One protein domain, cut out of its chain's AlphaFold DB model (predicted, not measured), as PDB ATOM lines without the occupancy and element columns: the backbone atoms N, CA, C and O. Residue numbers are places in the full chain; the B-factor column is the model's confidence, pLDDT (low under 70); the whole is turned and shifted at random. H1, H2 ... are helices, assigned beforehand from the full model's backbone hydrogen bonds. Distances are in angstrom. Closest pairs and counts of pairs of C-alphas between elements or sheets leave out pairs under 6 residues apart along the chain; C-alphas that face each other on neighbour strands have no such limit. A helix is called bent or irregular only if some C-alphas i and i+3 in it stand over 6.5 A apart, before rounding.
ATOM      1  N   VAL A  44     174.597 142.913 223.780       91.94
ATOM      2  CA  VAL A  44     174.221 142.847 222.357       91.94
ATOM      3  C   VAL A  44     172.923 143.610 222.130       91.94
ATOM      4  O   VAL A  44     172.847 144.430 221.219       91.94
ATOM      5  N   SER A  45     171.917 143.374 222.975       93.06
ATOM      6  CA  SER A  45     170.629 144.062 222.886       93.06
ATOM      7  C   SER A  45     170.773 145.567 223.122       93.06
ATOM      8  O   SER A  45     170.192 146.344 222.372       93.06
ATOM      9  N   PHE A  46     171.616 145.988 224.071       92.31
ATOM     10  CA  PHE A  46     171.938 147.401 224.283       92.31
ATOM     11  C   PHE A  46     172.556 148.056 223.038       92.31
ATOM     12  O   PHE A  46     172.056 149.084 222.585       92.31
ATOM     13  N   LEU A  47     173.604 147.457 222.452       91.94
ATOM     14  CA  LEU A  47     174.245 147.997 221.245       91.94
ATOM     15  C   LEU A  47     173.287 148.040 220.057       91.94
ATOM     16  O   LEU A  47     173.220 149.046 219.356       91.94
ATOM     17  N   TYR A  48     172.524 146.966 219.851       93.81
ATOM     18  CA  TYR A  48     171.530 146.902 218.788       93.81
ATOM     19  C   TYR A  48     170.510 148.038 218.921       93.81
ATOM     20  O   TYR A  48     170.291 148.768 217.958       93.81
ATOM     21  N   SER A  49     169.942 148.237 220.116       93.38
ATOM     22  CA  SER A  49     168.981 149.311 220.381       93.38
ATOM     23  C   SER A  49     169.588 150.707 220.236       93.38
ATOM     24  O   SER A  49     168.931 151.590 219.688       93.38
ATOM     25  N   ALA A  50     170.833 150.910 220.677       91.19
ATOM     26  CA  ALA A  50     171.532 152.180 220.496       91.19
ATOM     27  C   ALA A  50     171.716 152.510 219.006       91.19
ATOM     28  O   ALA A  50     171.388 153.611 218.569       91.19
ATOM     29  N   PRO A  80     179.505 148.833 212.390       90.25
ATOM     30  CA  PRO A  80     180.361 148.503 211.251       90.25
ATOM     31  C   PRO A  80     179.561 148.119 210.000       90.25
ATOM     32  O   PRO A  80     180.081 148.207 208.893       90.25
ATOM     33  N   HIS A  81     178.303 147.698 210.152       92.12
ATOM     34  CA  HIS A  81     177.401 147.315 209.058       92.12
ATOM     35  C   HIS A  81     176.617 148.487 208.450       92.12
ATOM     36  O   HIS A  81     175.786 148.255 207.572       92.12
ATOM     37  N   LEU A  82     176.847 149.720 208.918       91.75
ATOM     38  CA  LEU A  82     176.152 150.922 208.452       91.75
ATOM     39  C   LEU A  82     177.091 151.874 207.710       91.75
ATOM     40  O   LEU A  82     178.219 152.124 208.132       91.75
ATOM     41  N   GLU A  83     176.583 152.454 206.628       88.19
ATOM     42  CA  GLU A  83     177.261 153.495 205.856       88.19
ATOM     43  C   GLU A  83     176.866 154.896 206.334       88.19
ATOM     44  O   GLU A  83     175.738 155.129 206.771       88.19
ATOM     45  N   ASN A  84     177.765 155.873 206.185       86.56
ATOM     46  CA  ASN A  84     177.399 157.278 206.344       86.56
ATOM     47  C   ASN A  84     176.756 157.789 205.045       86.56
ATOM     48  O   ASN A  84     177.449 158.225 204.124       86.56
ATOM     49  N   CYS A  85     175.426 157.736 204.972       88.00
ATOM     50  CA  CYS A  85     174.682 158.033 203.746       88.00
ATOM     51  C   CYS A  85     174.791 159.487 203.276       88.00
ATOM     52  O   CYS A  85     174.863 159.728 202.068       88.00
ATOM     53  N   LYS A  86     174.878 160.448 204.206       86.06
ATOM     54  CA  LYS A  86     175.086 161.869 203.879       86.06
ATOM     55  C   LYS A  86     176.458 162.091 203.253       86.06
ATOM     56  O   LYS A  86     176.558 162.690 202.183       86.06
ATOM     57  N   LEU A  87     177.506 161.560 203.888       81.56
ATOM     58  CA  LEU A  87     178.873 161.662 203.378       81.56
ATOM     59  C   LEU A  87     179.008 160.960 202.022       81.56
ATOM     60  O   LEU A  87     179.517 161.557 201.077       81.56
ATOM     61  N   SER A  88     178.484 159.736 201.903       81.06
ATOM     62  CA  SER A  88     178.478 158.973 200.650       81.06
ATOM     63  C   SER A  88     177.790 159.759 199.531       81.06
ATOM     64  O   SER A  88     178.370 159.959 198.465       81.06
ATOM     65  N   SER A  89     176.599 160.318 199.782       83.50
ATOM     66  CA  SER A  89     175.891 161.121 198.782       83.50
ATOM     67  C   SER A  89     176.645 162.397 198.396       83.50
ATOM     68  O   SER A  89     176.701 162.728 197.210       83.50
ATOM     69  N   GLN A  90     177.245 163.103 199.358       80.25
ATOM     70  CA  GLN A  90     178.014 164.317 199.089       80.25
ATOM     71  C   GLN A  90     179.240 164.028 198.221       80.25
ATOM     72  O   GLN A  90     179.498 164.749 197.254       80.25
ATOM     73  N   VAL A  91     179.962 162.947 198.514       73.81
ATOM     74  CA  VAL A  91     181.115 162.562 197.702       73.81
ATOM     75  C   VAL A  91     180.684 162.094 196.320       73.81
ATOM     76  O   VAL A  91     181.272 162.522 195.332       73.81
ATOM     77  N   ASN A  92     179.621 161.297 196.212       77.44
ATOM     78  CA  ASN A  92     179.090 160.867 194.919       77.44
ATOM     79  C   ASN A  92     178.716 162.072 194.039       77.44
ATOM     80  O   ASN A  92     179.090 162.120 192.869       77.44
ATOM     81  N   LYS A  93     178.076 163.097 194.624       79.19
ATOM     82  CA  LYS A  93     177.801 164.374 193.943       79.19
ATOM     83  C   LYS A  93     179.084 165.066 193.489       79.19
ATOM     84  O   LYS A  93     179.126 165.559 192.369       79.19
ATOM     85  N   ASN A  94     180.115 165.116 194.329       73.56
ATOM     86  CA  ASN A  94     181.398 165.715 193.963       73.56
ATOM     87  C   ASN A  94     182.100 164.940 192.842       73.56
ATOM     88  O   ASN A  94     182.627 165.555 191.923       73.56
ATOM     89  N   LEU A  95     182.054 163.609 192.873       70.50
ATOM     90  CA  LEU A  95     182.609 162.772 191.816       70.50
ATOM     91  C   LEU A  95     181.854 162.964 190.500       70.50
ATOM     92  O   LEU A  95     182.479 162.921 189.452       70.50
ATOM     93  N   ASP A  96     180.546 163.200 190.521       74.69
ATOM     94  CA  ASP A  96     179.770 163.432 189.299       74.69
ATOM     95  C   ASP A  96     179.838 164.872 188.768       74.69
ATOM     96  O   ASP A  96     179.445 165.118 187.622       74.69
ATOM     97  N   LYS A  97     180.383 165.822 189.540       74.25
ATOM     98  CA  LYS A  97     180.661 167.170 189.034       74.25
ATOM     99  C   LYS A  97     181.732 167.100 187.947       74.25
ATOM    100  O   LYS A  97     182.770 166.459 188.097       74.25
ATOM    101  N   ARG A  98     181.479 167.801 186.843       69.31
ATOM    102  CA  ARG A  98     182.513 168.087 185.845       69.31
ATOM    103  C   ARG A  98     183.548 169.017 186.463       69.31
ATOM    104  O   ARG A  98     183.183 169.914 187.222       69.31
ATOM    105  N   VAL A  99     184.816 168.794 186.139       68.25
ATOM    106  CA  VAL A  99     185.889 169.707 186.546       68.25
ATOM    107  C   VAL A  99     185.844 170.939 185.629       68.25
ATOM    108  O   VAL A  99     185.278 170.884 184.531       68.25
ATOM    109  N   GLU A 100     186.388 172.067 186.090       62.62
ATOM    110  CA  GLU A 100     186.487 173.302 185.303       62.62
ATOM    111  C   GLU A 100     187.063 173.022 183.893       62.62
ATOM    112  O   GLU A 100     187.883 172.117 183.708       62.62
ATOM    113  N   ASN A 101     186.585 173.767 182.887       66.50
ATOM    114  CA  ASN A 101     186.811 173.568 181.438       66.50
ATOM    115  C   ASN A 101     186.050 172.406 180.766       66.50
ATOM    116  O   ASN A 101     186.566 171.792 179.836       66.50
ATOM    117  N   GLU A 102     184.827 172.097 181.215       58.06
ATOM    118  CA  GLU A 102     183.941 171.076 180.608       58.06
ATOM    119  C   GLU A 102     184.525 169.656 180.551       58.06
ATOM    120  O   GLU A 102     183.978 168.766 179.890       58.06
ATOM    121  N   SER A 103     185.619 169.427 181.269       64.50
ATOM    122  CA  SER A 103     186.283 168.139 181.307       64.50
ATOM    123  C   SER A 103     185.376 167.097 181.965       64.50
ATOM    124  O   SER A 103     184.526 167.394 182.814       64.50
ATOM    125  N   PHE A 104     185.496 165.856 181.495       63.69
ATOM    126  CA  PHE A 104     184.680 164.764 182.003       63.69
ATOM    127  C   PHE A 104     184.848 164.620 183.528       63.69
ATOM    128  O   PHE A 104     185.927 164.918 184.050       63.69
ATOM    129  N   PRO A 105     183.805 164.176 184.252       65.31
ATOM    130  CA  PRO A 105     183.883 164.008 185.698       65.31
ATOM    131  C   PRO A 105     185.107 163.177 186.135       65.31
ATOM    132  O   PRO A 105     185.480 162.240 185.425       65.31
ATOM    133  N   PRO A 106     185.710 163.434 187.312       62.28
ATOM    134  CA  PRO A 106     186.981 162.828 187.735       62.28
ATOM    135  C   PRO A 106     187.073 161.301 187.578       62.28
ATOM    136  O   PRO A 106     188.120 160.747 187.240       62.28
ATOM    137  N   TRP A 107     185.960 160.595 187.769       61.41
ATOM    138  CA  TRP A 107     185.903 159.139 187.664       61.41
ATOM    139  C   TRP A 107     186.026 158.589 186.240       61.41
ATOM    140  O   TRP A 107     186.356 157.417 186.092       61.41
ATOM    141  N   THR A 108     185.791 159.374 185.183       59.72
ATOM    142  CA  THR A 108     185.989 158.885 183.803       59.72
ATOM    143  C   THR A 108     187.461 158.654 183.489       59.72
ATOM    144  O   THR A 108     187.799 157.865 182.609       59.72
ATOM    145  N   TYR A 132     172.321 145.733 175.957       44.41
ATOM    146  CA  TYR A 132     173.007 146.929 176.453       44.41
ATOM    147  C   TYR A 132     174.154 146.471 177.345       44.41
ATOM    148  O   TYR A 132     173.929 145.705 178.288       44.41
ATOM    149  N   PRO A 133     175.389 146.854 177.019       52.06
ATOM    150  CA  PRO A 133     176.518 146.258 177.684       52.06
ATOM    151  C   PRO A 133     176.495 146.680 179.166       52.06
ATOM    152  O   PRO A 133     176.217 147.846 179.463       52.06
ATOM    153  N   PRO A 134     176.752 145.753 180.108       56.28
ATOM    154  CA  PRO A 134     176.541 145.955 181.546       56.28
ATOM    155  C   PRO A 134     177.158 147.226 182.156       56.28
ATOM    156  O   PRO A 134     176.730 147.680 183.214       56.28
ATOM    157  N   TRP A 135     178.138 147.840 181.483       58.72
ATOM    158  CA  TRP A 135     178.721 149.121 181.877       58.72
ATOM    159  C   TRP A 135     177.725 150.288 181.861       58.72
ATOM    160  O   TRP A 135     177.864 151.185 182.686       58.72
ATOM    161  N   ALA A 136     176.707 150.275 180.994       61.78
ATOM    162  CA  ALA A 136     175.676 151.313 180.973       61.78
ATOM    163  C   ALA A 136     174.776 151.238 182.217       61.78
ATOM    164  O   ALA A 136     174.521 152.251 182.863       61.78
ATOM    165  N   VAL A 137     174.359 150.029 182.606       63.09
ATOM    166  CA  VAL A 137     173.591 149.811 183.843       63.09
ATOM    167  C   VAL A 137     174.446 150.156 185.057       63.09
ATOM    168  O   VAL A 137     173.981 150.865 185.945       63.09
ATOM    169  N   ARG A 138     175.718 149.733 185.072       67.00
ATOM    170  CA  ARG A 138     176.648 150.110 186.141       67.00
ATOM    171  C   ARG A 138     176.794 151.612 186.257       67.00
ATOM    172  O   ARG A 138     176.841 152.101 187.371       67.00
ATOM    173  N   TYR A 139     176.881 152.324 185.140       70.06
ATOM    174  CA  TYR A 139     176.963 153.775 185.141       70.06
ATOM    175  C   TYR A 139     175.718 154.407 185.781       70.06
ATOM    176  O   TYR A 139     175.856 155.212 186.696       70.06
ATOM    177  N   LEU A 140     174.520 153.980 185.369       68.25
ATOM    178  CA  LEU A 140     173.253 154.481 185.920       68.25
ATOM    179  C   LEU A 140     173.067 154.144 187.407       68.25
ATOM    180  O   LEU A 140     172.479 154.923 188.145       68.25
ATOM    181  N   MET A 141     173.587 152.998 187.846       71.62
ATOM    182  CA  MET A 141     173.459 152.485 189.215       71.62
ATOM    183  C   MET A 141     174.743 152.674 190.035       71.62
ATOM    184  O   MET A 141     174.925 152.014 191.058       71.62
ATOM    185  N   ARG A 142     175.674 153.518 189.569       72.38
ATOM    186  CA  ARG A 142     177.032 153.608 190.123       72.38
ATOM    187  C   ARG A 142     177.033 154.109 191.555       72.38
ATOM    188  O   ARG A 142     177.815 153.622 192.368       72.38
ATOM    189  N   PHE A 143     176.177 155.082 191.830       77.06
ATOM    190  CA  PHE A 143     176.104 155.733 193.118       77.06
ATOM    191  C   PHE A 143     174.705 155.678 193.677       77.06
ATOM    192  O   PHE A 143     173.728 156.078 193.046       77.06
ATOM    193  N   GLN A 144     174.639 155.180 194.901       81.62
ATOM    194  CA  GLN A 144     173.417 155.173 195.665       81.62
ATOM    195  C   GLN A 144     173.118 156.602 196.116       81.62
ATOM    196  O   GLN A 144     174.007 157.356 196.529       81.62
ATOM    197  N   THR A 145     171.849 156.976 196.018       88.38
ATOM    198  CA  THR A 145     171.346 158.191 196.653       88.38
ATOM    199  C   THR A 145     171.372 158.020 198.170       88.38
ATOM    200  O   THR A 145     171.389 156.896 198.676       88.38
ATOM    201  N   GLU A 146     171.316 159.129 198.909       90.62
ATOM    202  CA  GLU A 146     171.167 159.086 200.369       90.62
ATOM    203  C   GLU A 146     169.961 158.226 200.786       90.62
ATOM    204  O   GLU A 146     170.067 157.405 201.691       90.62
ATOM    205  N   TYR A 147     168.847 158.337 200.053       91.81
ATOM    206  CA  TYR A 147     167.653 157.517 200.256       91.81
ATOM    207  C   TYR A 147     167.935 156.014 200.126       91.81
ATOM    208  O   TYR A 147     167.611 155.247 201.029       91.81
ATOM    209  N   MET A 148     168.578 155.590 199.033       91.69
ATOM    210  CA  MET A 148     168.885 154.174 198.810       91.69
ATOM    211  C   MET A 148     169.872 153.630 199.847       91.69
ATOM    212  O   MET A 148     169.708 152.514 200.335       91.69
ATOM    213  N   CYS A 149     170.866 154.434 200.224       91.88
ATOM    214  CA  CYS A 149     171.792 154.084 201.293       91.88
ATOM    215  C   CYS A 149     171.062 153.902 202.635       91.88
ATOM    216  O   CYS A 149     171.298 152.918 203.333       91.88
ATOM    217  N   ASN A 150     170.121 154.790 202.977       93.69
ATOM    218  CA  ASN A 150     169.330 154.668 204.205       93.69
ATOM    219  C   ASN A 150     168.461 153.399 204.203       93.69
ATOM    220  O   ASN A 150     168.393 152.710 205.221       93.69
ATOM    221  N   LEU A 151     167.855 153.048 203.061       94.12
ATOM    222  CA  LEU A 151     167.116 151.790 202.908       94.12
ATOM    223  C   LEU A 151     168.017 150.571 203.145       94.12
ATOM    224  O   LEU A 151     167.656 149.667 203.894       94.12
ATOM    225  N   LEU A 152     169.214 150.555 202.554       93.94
ATOM    226  CA  LEU A 152     170.171 149.469 202.765       93.94
ATOM    227  C   LEU A 152     170.666 149.400 204.208       93.94
ATOM    228  O   LEU A 152     170.796 148.307 204.747       93.94
ATOM    229  N   ASN A 153     170.913 150.537 204.851       94.69
ATOM    230  CA  ASN A 153     171.291 150.586 206.260       94.69
ATOM    231  C   ASN A 153     170.207 149.985 207.163       94.69
ATOM    232  O   ASN A 153     170.537 149.206 208.058       94.69
ATOM    233  N   ALA A 154     168.932 150.290 206.912       94.81
ATOM    234  CA  ALA A 154     167.816 149.690 207.642       94.81
ATOM    235  C   ALA A 154     167.783 148.167 207.489       94.81
ATOM    236  O   ALA A 154     167.711 147.443 208.483       94.81
ATOM    237  N   GLU A 155     167.933 147.676 206.263       95.06
ATOM    238  CA  GLU A 155     167.873 146.245 205.963       95.06
ATOM    239  C   GLU A 155     169.102 145.490 206.488       95.06
ATOM    240  O   GLU A 155     168.968 144.432 207.103       95.06
ATOM    241  N   ARG A 156     170.304 146.062 206.362       94.94
ATOM    242  CA  ARG A 156     171.529 145.520 206.970       94.94
ATOM    243  C   ARG A 156     171.446 145.521 208.491       94.94
ATOM    244  O   ARG A 156     171.909 144.574 209.117       94.94
ATOM    245  N   HIS A 157     170.865 146.553 209.102       95.56
ATOM    246  CA  HIS A 157     170.693 146.589 210.550       95.56
ATOM    247  C   HIS A 157     169.726 145.511 211.029       95.56
ATOM    248  O   HIS A 157     170.057 144.784 211.966       95.56
ATOM    249  N   ALA A 158     168.585 145.366 210.357       95.06
ATOM    250  CA  ALA A 158     167.605 144.336 210.668       95.06
ATOM    251  C   ALA A 158     168.183 142.922 210.486       95.06
ATOM    252  O   ALA A 158     167.982 142.063 211.342       95.06
ATOM    253  N   ALA A 159     168.935 142.689 209.405       94.81
ATOM    254  CA  ALA A 159     169.502 141.382 209.089       94.81
ATOM    255  C   ALA A 159     170.736 141.036 209.938       94.81
ATOM    256  O   ALA A 159     170.830 139.940 210.484       94.81
ATOM    257  N   PHE A 160     171.689 141.962 210.059       95.19
ATOM    258  CA  PHE A 160     173.034 141.681 210.573       95.19
ATOM    259  C   PHE A 160     173.370 142.419 211.867       95.19
ATOM    260  O   PHE A 160     174.392 142.128 212.482       95.19
ATOM    261  N   GLY A 161     172.536 143.356 212.325       94.44
ATOM    262  CA  GLY A 161     172.877 144.252 213.432       94.44
ATOM    263  C   GLY A 161     173.226 143.527 214.733       94.44
ATOM    264  O   GLY A 161     174.146 143.936 215.437       94.44
ATOM    265  N   ARG A 162     172.540 142.420 215.053       94.06
ATOM    266  CA  ARG A 162     172.866 141.616 216.245       94.06
ATOM    267  C   ARG A 162     174.181 140.854 216.096       94.06
ATOM    268  O   ARG A 162     174.919 140.724 217.067       94.06
ATOM    269  N   GLU A 163     174.473 140.347 214.904       92.62
ATOM    270  CA  GLU A 163     175.722 139.637 214.616       92.62
ATOM    271  C   GLU A 163     176.912 140.604 214.628       92.62
ATOM    272  O   GLU A 163     177.917 140.337 215.284       92.62
ATOM    273  N   ALA A 164     176.739 141.784 214.030       92.62
ATOM    274  CA  ALA A 164     177.689 142.885 214.107       92.62
ATOM    275  C   ALA A 164     177.960 143.287 215.565       92.62
ATOM    276  O   ALA A 164     179.113 143.424 215.961       92.62
ATOM    277  N   ALA A 165     176.919 143.412 216.396       92.44
ATOM    278  CA  ALA A 165     177.079 143.734 217.813       92.44
ATOM    279  C   ALA A 165     177.871 142.655 218.567       92.44
ATOM    280  O   ALA A 165     178.753 142.987 219.357       92.44
ATOM    281  N   LYS A 166     177.605 141.369 218.303       92.00
ATOM    282  CA  LYS A 166     178.389 140.261 218.874       92.00
ATOM    283  C   LYS A 166     179.859 140.354 218.473       92.00
ATOM    284  O   LYS A 166     180.717 140.192 219.334       92.00
ATOM    285  N   LEU A 167     180.138 140.655 217.205       89.50
ATOM    286  CA  LEU A 167     181.499 140.816 216.700       89.50
ATOM    287  C   LEU A 167     182.215 141.983 217.388       89.50
ATOM    288  O   LEU A 167     183.288 141.783 217.945       89.50
ATOM    289  N   VAL A 168     181.586 143.161 217.459       87.81
ATOM    290  CA  VAL A 168     182.159 144.336 218.141       87.81
ATOM    291  C   VAL A 168     182.442 144.057 219.621       87.81
ATOM    292  O   VAL A 168     183.452 144.512 220.146       87.81
ATOM    293  N   LEU A 169     181.577 143.299 220.301       86.56
ATOM    294  CA  LEU A 169     181.775 142.932 221.708       86.56
ATOM    295  C   LEU A 169     182.843 141.854 221.920       86.56
ATOM    296  O   LEU A 169     183.413 141.791 223.010       86.56
ATOM    297  N   ALA A 170     183.073 140.999 220.922       83.94
ATOM    298  CA  ALA A 170     184.085 139.950 220.958       83.94
ATOM    299  C   ALA A 170     185.494 140.486 220.657       83.94
ATOM    300  O   ALA A 170     186.469 139.919 221.147       83.94
ATOM    301  N   THR A 171     185.612 141.577 219.893       75.75
ATOM    302  CA  THR A 171     186.896 142.217 219.587       75.75
ATOM    303  C   THR A 171     187.431 142.996 220.803       75.75
ATOM    304  O   THR A 171     186.758 143.909 221.292       75.75
ATOM    305  N   PRO A 172     188.642 142.695 221.310       63.03
ATOM    306  CA  PRO A 172     189.274 143.462 222.380       63.03
ATOM    307  C   PRO A 172     189.470 144.935 221.991       63.03
ATOM    308  O   PRO A 172     189.921 145.240 220.892       63.03
ATOM    309  N   ALA A 173     189.234 145.866 222.923       57.06
ATOM    310  CA  ALA A 173     189.392 147.310 222.686       57.06
ATOM    311  C   ALA A 173     190.808 147.739 222.230       57.06
ATOM    312  O   ALA A 173     190.960 148.819 221.679       57.06
ATOM    313  N   LYS A 174     191.833 146.896 222.436       49.31
ATOM    314  CA  LYS A 174     193.216 147.119 221.969       49.31
ATOM    315  C   LYS A 174     193.446 146.809 220.482       49.31
ATOM    316  O   LYS A 174     194.482 147.201 219.963       49.31
ATOM    317  N   GLU A 175     192.544 146.074 219.829       46.62
ATOM    318  CA  GLU A 175     192.669 145.686 218.412       46.62
ATOM    319  C   GLU A 175     191.951 146.643 217.462       46.62
ATOM    320  O   GLU A 175     192.183 146.596 216.256       46.62
ATOM    321  N   TRP A 176     191.101 147.525 217.988       44.59
ATOM    322  CA  TRP A 176     190.597 148.645 217.210       44.59
ATOM    323  C   TRP A 176     191.738 149.647 217.069       44.59
ATOM    324  O   TRP A 176     192.216 150.141 218.094       44.59
ATOM    325  N   PRO A 177     192.200 149.953 215.843       43.12
ATOM    326  CA  PRO A 177     193.064 151.100 215.659       43.12
ATOM    327  C   PRO A 177     192.296 152.293 216.223       43.12
ATOM    328  O   PRO A 177     191.181 152.567 215.770       43.12
ATOM    329  N   GLU A 178     192.849 152.974 217.232       45.91
ATOM    330  CA  GLU A 178     192.449 154.359 217.466       45.91
ATOM    331  C   GLU A 178     192.513 155.033 216.098       45.91
ATOM    332  O   GLU A 178     193.510 154.838 215.396       45.91
ATOM    333  N   GLU A 179     191.425 155.696 215.678       49.75
ATOM    334  CA  GLU A 179     191.372 156.384 214.387       49.75
ATOM    335  C   GLU A 179     192.693 157.120 214.212       49.75
ATOM    336  O   GLU A 179     193.002 158.026 214.993       49.75
ATOM    337  N   VAL A 180     193.515 156.656 213.266       46.31
ATOM    338  CA  VAL A 180     194.791 157.291 212.977       46.31
ATOM    339  C   VAL A 180     194.411 158.702 212.564       46.31
ATOM    340  O   VAL A 180     193.830 158.908 211.502       46.31
ATOM    341  N   ARG A 181     194.652 159.664 213.460       48.62
ATOM    342  CA  ARG A 181     194.351 161.087 213.265       48.62
ATOM    343  C   ARG A 181     195.369 161.708 212.313       48.62
ATOM    344  O   ARG A 181     195.932 162.759 212.601       48.62
ATOM    345  N   GLU A 182     195.664 161.028 211.215       55.38
ATOM    346  CA  GLU A 182     196.330 161.663 210.096       55.38
ATOM    347  C   GLU A 182     195.271 162.506 209.396       55.38
ATOM    348  O   GLU A 182     194.230 162.002 208.968       55.38
ATOM    349  N   GLU A 183     195.493 163.821 209.365       57.53
ATOM    350  CA  GLU A 183     194.636 164.704 208.589       57.53
ATOM    351  C   GLU A 183     194.701 164.253 207.123       57.53
ATOM    352  O   GLU A 183     195.800 164.163 206.566       57.53
ATOM    353  N   PRO A 184     193.559 163.928 206.495       57.75
ATOM    354  CA  PRO A 184     193.559 163.496 205.108       57.75
ATOM    355  C   PRO A 184     194.152 164.610 204.239       57.75
ATOM    356  O   PRO A 184     193.695 165.751 204.293       57.75
ATOM    357  N   GLN A 185     195.147 164.287 203.408       57.50
ATOM    358  CA  GLN A 185     195.852 165.272 202.582       57.50
ATOM    359  C   GLN A 185     194.968 165.799 201.438       57.50
ATOM    360  O   GLN A 185     195.307 166.787 200.786       57.50
ATOM    361  N   SER A 186     193.826 165.151 201.172       61.94
ATOM    362  CA  SER A 186     192.822 165.597 200.200       61.94
ATOM    363  C   SER A 186     191.407 165.108 200.534       61.94
ATOM    364  O   SER A 186     191.228 164.086 201.197       61.94
ATOM    365  N   GLU A 187     190.379 165.770 199.984       58.16
ATOM    366  CA  GLU A 187     188.979 165.302 200.053       58.16
ATOM    367  C   GLU A 187     188.805 163.877 199.486       58.16
ATOM    368  O   GLU A 187     187.955 163.108 199.937       58.16
ATOM    369  N   MET A 188     189.628 163.498 198.500       59.59
ATOM    370  CA  MET A 188     189.605 162.164 197.897       59.59
ATOM    371  C   MET A 188     190.213 161.110 198.822       59.59
ATOM    372  O   MET A 188     189.694 160.001 198.911       59.59
ATOM    373  N   GLU A 189     191.279 161.463 199.530       62.91
ATOM    374  CA  GLU A 189     191.880 160.618 200.554       62.91
ATOM    375  C   GLU A 189     190.914 160.415 201.728       62.91
ATOM    376  O   GLU A 189     190.669 159.283 202.147       62.91
ATOM    377  N   GLN A 190     190.254 161.492 202.161       62.78
ATOM    378  CA  GLN A 190     189.176 161.415 203.138       62.78
ATOM    379  C   GLN A 190     188.068 160.470 202.665       62.78
ATOM    380  O   GLN A 190     187.589 159.669 203.457       62.78
ATOM    381  N   PHE A 191     187.675 160.491 201.388       57.69
ATOM    382  CA  PHE A 191     186.686 159.552 200.848       57.69
ATOM    383  C   PHE A 191     187.173 158.102 200.824       57.69
ATOM    384  O   PHE A 191     186.461 157.228 201.310       57.69
ATOM    385  N   VAL A 192     188.351 157.824 200.258       61.78
ATOM    386  CA  VAL A 192     188.865 156.450 200.123       61.78
ATOM    387  C   VAL A 192     189.003 155.789 201.491       61.78
ATOM    388  O   VAL A 192     188.636 154.624 201.642       61.78
ATOM    389  N   TRP A 193     189.468 156.541 202.490       62.44
ATOM    390  CA  TRP A 193     189.680 156.014 203.833       62.44
ATOM    391  C   TRP A 193     188.445 156.091 204.734       62.44
ATOM    392  O   TRP A 193     188.299 155.240 205.602       62.44
ATOM    393  N   SER A 194     187.511 157.028 204.522       55.47
ATOM    394  CA  SER A 194     186.233 157.040 205.264       55.47
ATOM    395  C   SER A 194     185.210 156.038 204.724       55.47
ATOM    396  O   SER A 194     184.308 155.621 205.460       55.47
ATOM    397  N   ASN A 195     185.339 155.638 203.456       57.12
ATOM    398  CA  ASN A 195     184.427 154.722 202.785       57.12
ATOM    399  C   ASN A 195     184.862 153.264 202.982       57.12
ATOM    400  O   ASN A 195     185.278 152.562 202.057       57.12
ATOM    401  N   HIS A 196     184.763 152.796 204.223       65.94
ATOM    402  CA  HIS A 196     184.807 151.366 204.487       65.94
ATOM    403  C   HIS A 196     183.508 150.734 203.996       65.94
ATOM    404  O   HIS A 196     182.419 151.189 204.347       65.94
ATOM    405  N   LYS A 197     183.622 149.658 203.208       76.38
ATOM    406  CA  LYS A 197     182.443 148.866 202.853       76.38
ATOM    407  C   LYS A 197     181.756 148.415 204.142       76.38
ATOM    408  O   LYS A 197     182.448 147.871 205.009       76.38
ATOM    409  N   PRO A 198     180.433 148.597 204.260       85.88
ATOM    410  CA  PRO A 198     179.712 148.155 205.437       85.88
ATOM    411  C   PRO A 198     179.917 146.655 205.624       85.88
ATOM    412  O   PRO A 198     179.862 145.860 204.677       85.88
ATOM    413  N   TRP A 199     180.185 146.282 206.867       91.31
ATOM    414  CA  TRP A 199     180.339 144.898 207.261       91.31
ATOM    415  C   TRP A 199     179.047 144.122 206.990       91.31
ATOM    416  O   TRP A 199     177.942 144.571 207.287       91.31
ATOM    417  N   MET A 200     179.213 142.928 206.437       91.12
ATOM    418  CA  MET A 200     178.171 141.926 206.251       91.12
ATOM    419  C   MET A 200     178.806 140.561 206.518       91.12
ATOM    420  O   MET A 200     180.023 140.431 206.332       91.12
TER     421      MET A 200
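AT A GLANCE: This is residues 44 to 50, 80 to 108 and 132 to 200 of the 342 residues of an uncharacterized protein of Rhododendron simsii (UniProt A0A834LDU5). A loose, open frame of helices is built on the bent H4, an L with H1 packed on arm H4b and H2 meeting the beginning of arm H4a. Residues 171 to 186 loop round to H5 near H2, and residues 132 to 141, with H3, stick out. The printed part has 105 residues, all helix by class, H1 to H5 in order, with radius of gyration 17.2 A of the C-alphas and spans 52 by 37 by 22 A.

HOW THE PARTS SIT: Begin at H1, residues 44 to 50; it touches H4b, residues 162 to 170, closest at the C-alphas of Val 44 and Ala 165, 5.4 A. H2, residues 85 to 96, touches H4a, residues 146 to 159, with residues 85 to 89 alone, closest at the C-alphas of Cys 85 and Glu 146, 5.0 A; their steep tilt is 41 degrees, opposite ways. H3, residues 134 to 140, touches no helix. H5, residues 187 to 194, is close to H2 but not clearly touching, closest at the C-alphas of Val 91 and Phe 191, 7.1 A. In H1, H2, H3, H4a, H4b and H5 every O i to N i+4 pair is within hydrogen-bond range.

IN THESE COORDINATES: Find C-alpha 44 at (174.221, 142.847, 222.357), where H1 begins. H2 runs 16.2 A. By its hydrogen bonds H4 was assigned as one helix, residues 146 to 170, but it is bent, C-alphas 159 and 162 being 7.9 A apart; H4a, 19.8 A long, and H4b stand about perpendicular at 75 degrees. H5 ends at C-alpha 194, (186.233, 157.040, 205.264).

THE WHOLE: Residues 51 to 79 and 109 to 131 are cut out, leaving C-alpha gaps of 13.3 A and 19.1 A. The link from H3 to H4 is tight, that from H4 to H5 long. Look for pLDDT under 70 at residues 98 to 108, 132 to 138, 140 and 172 to 196 of this model.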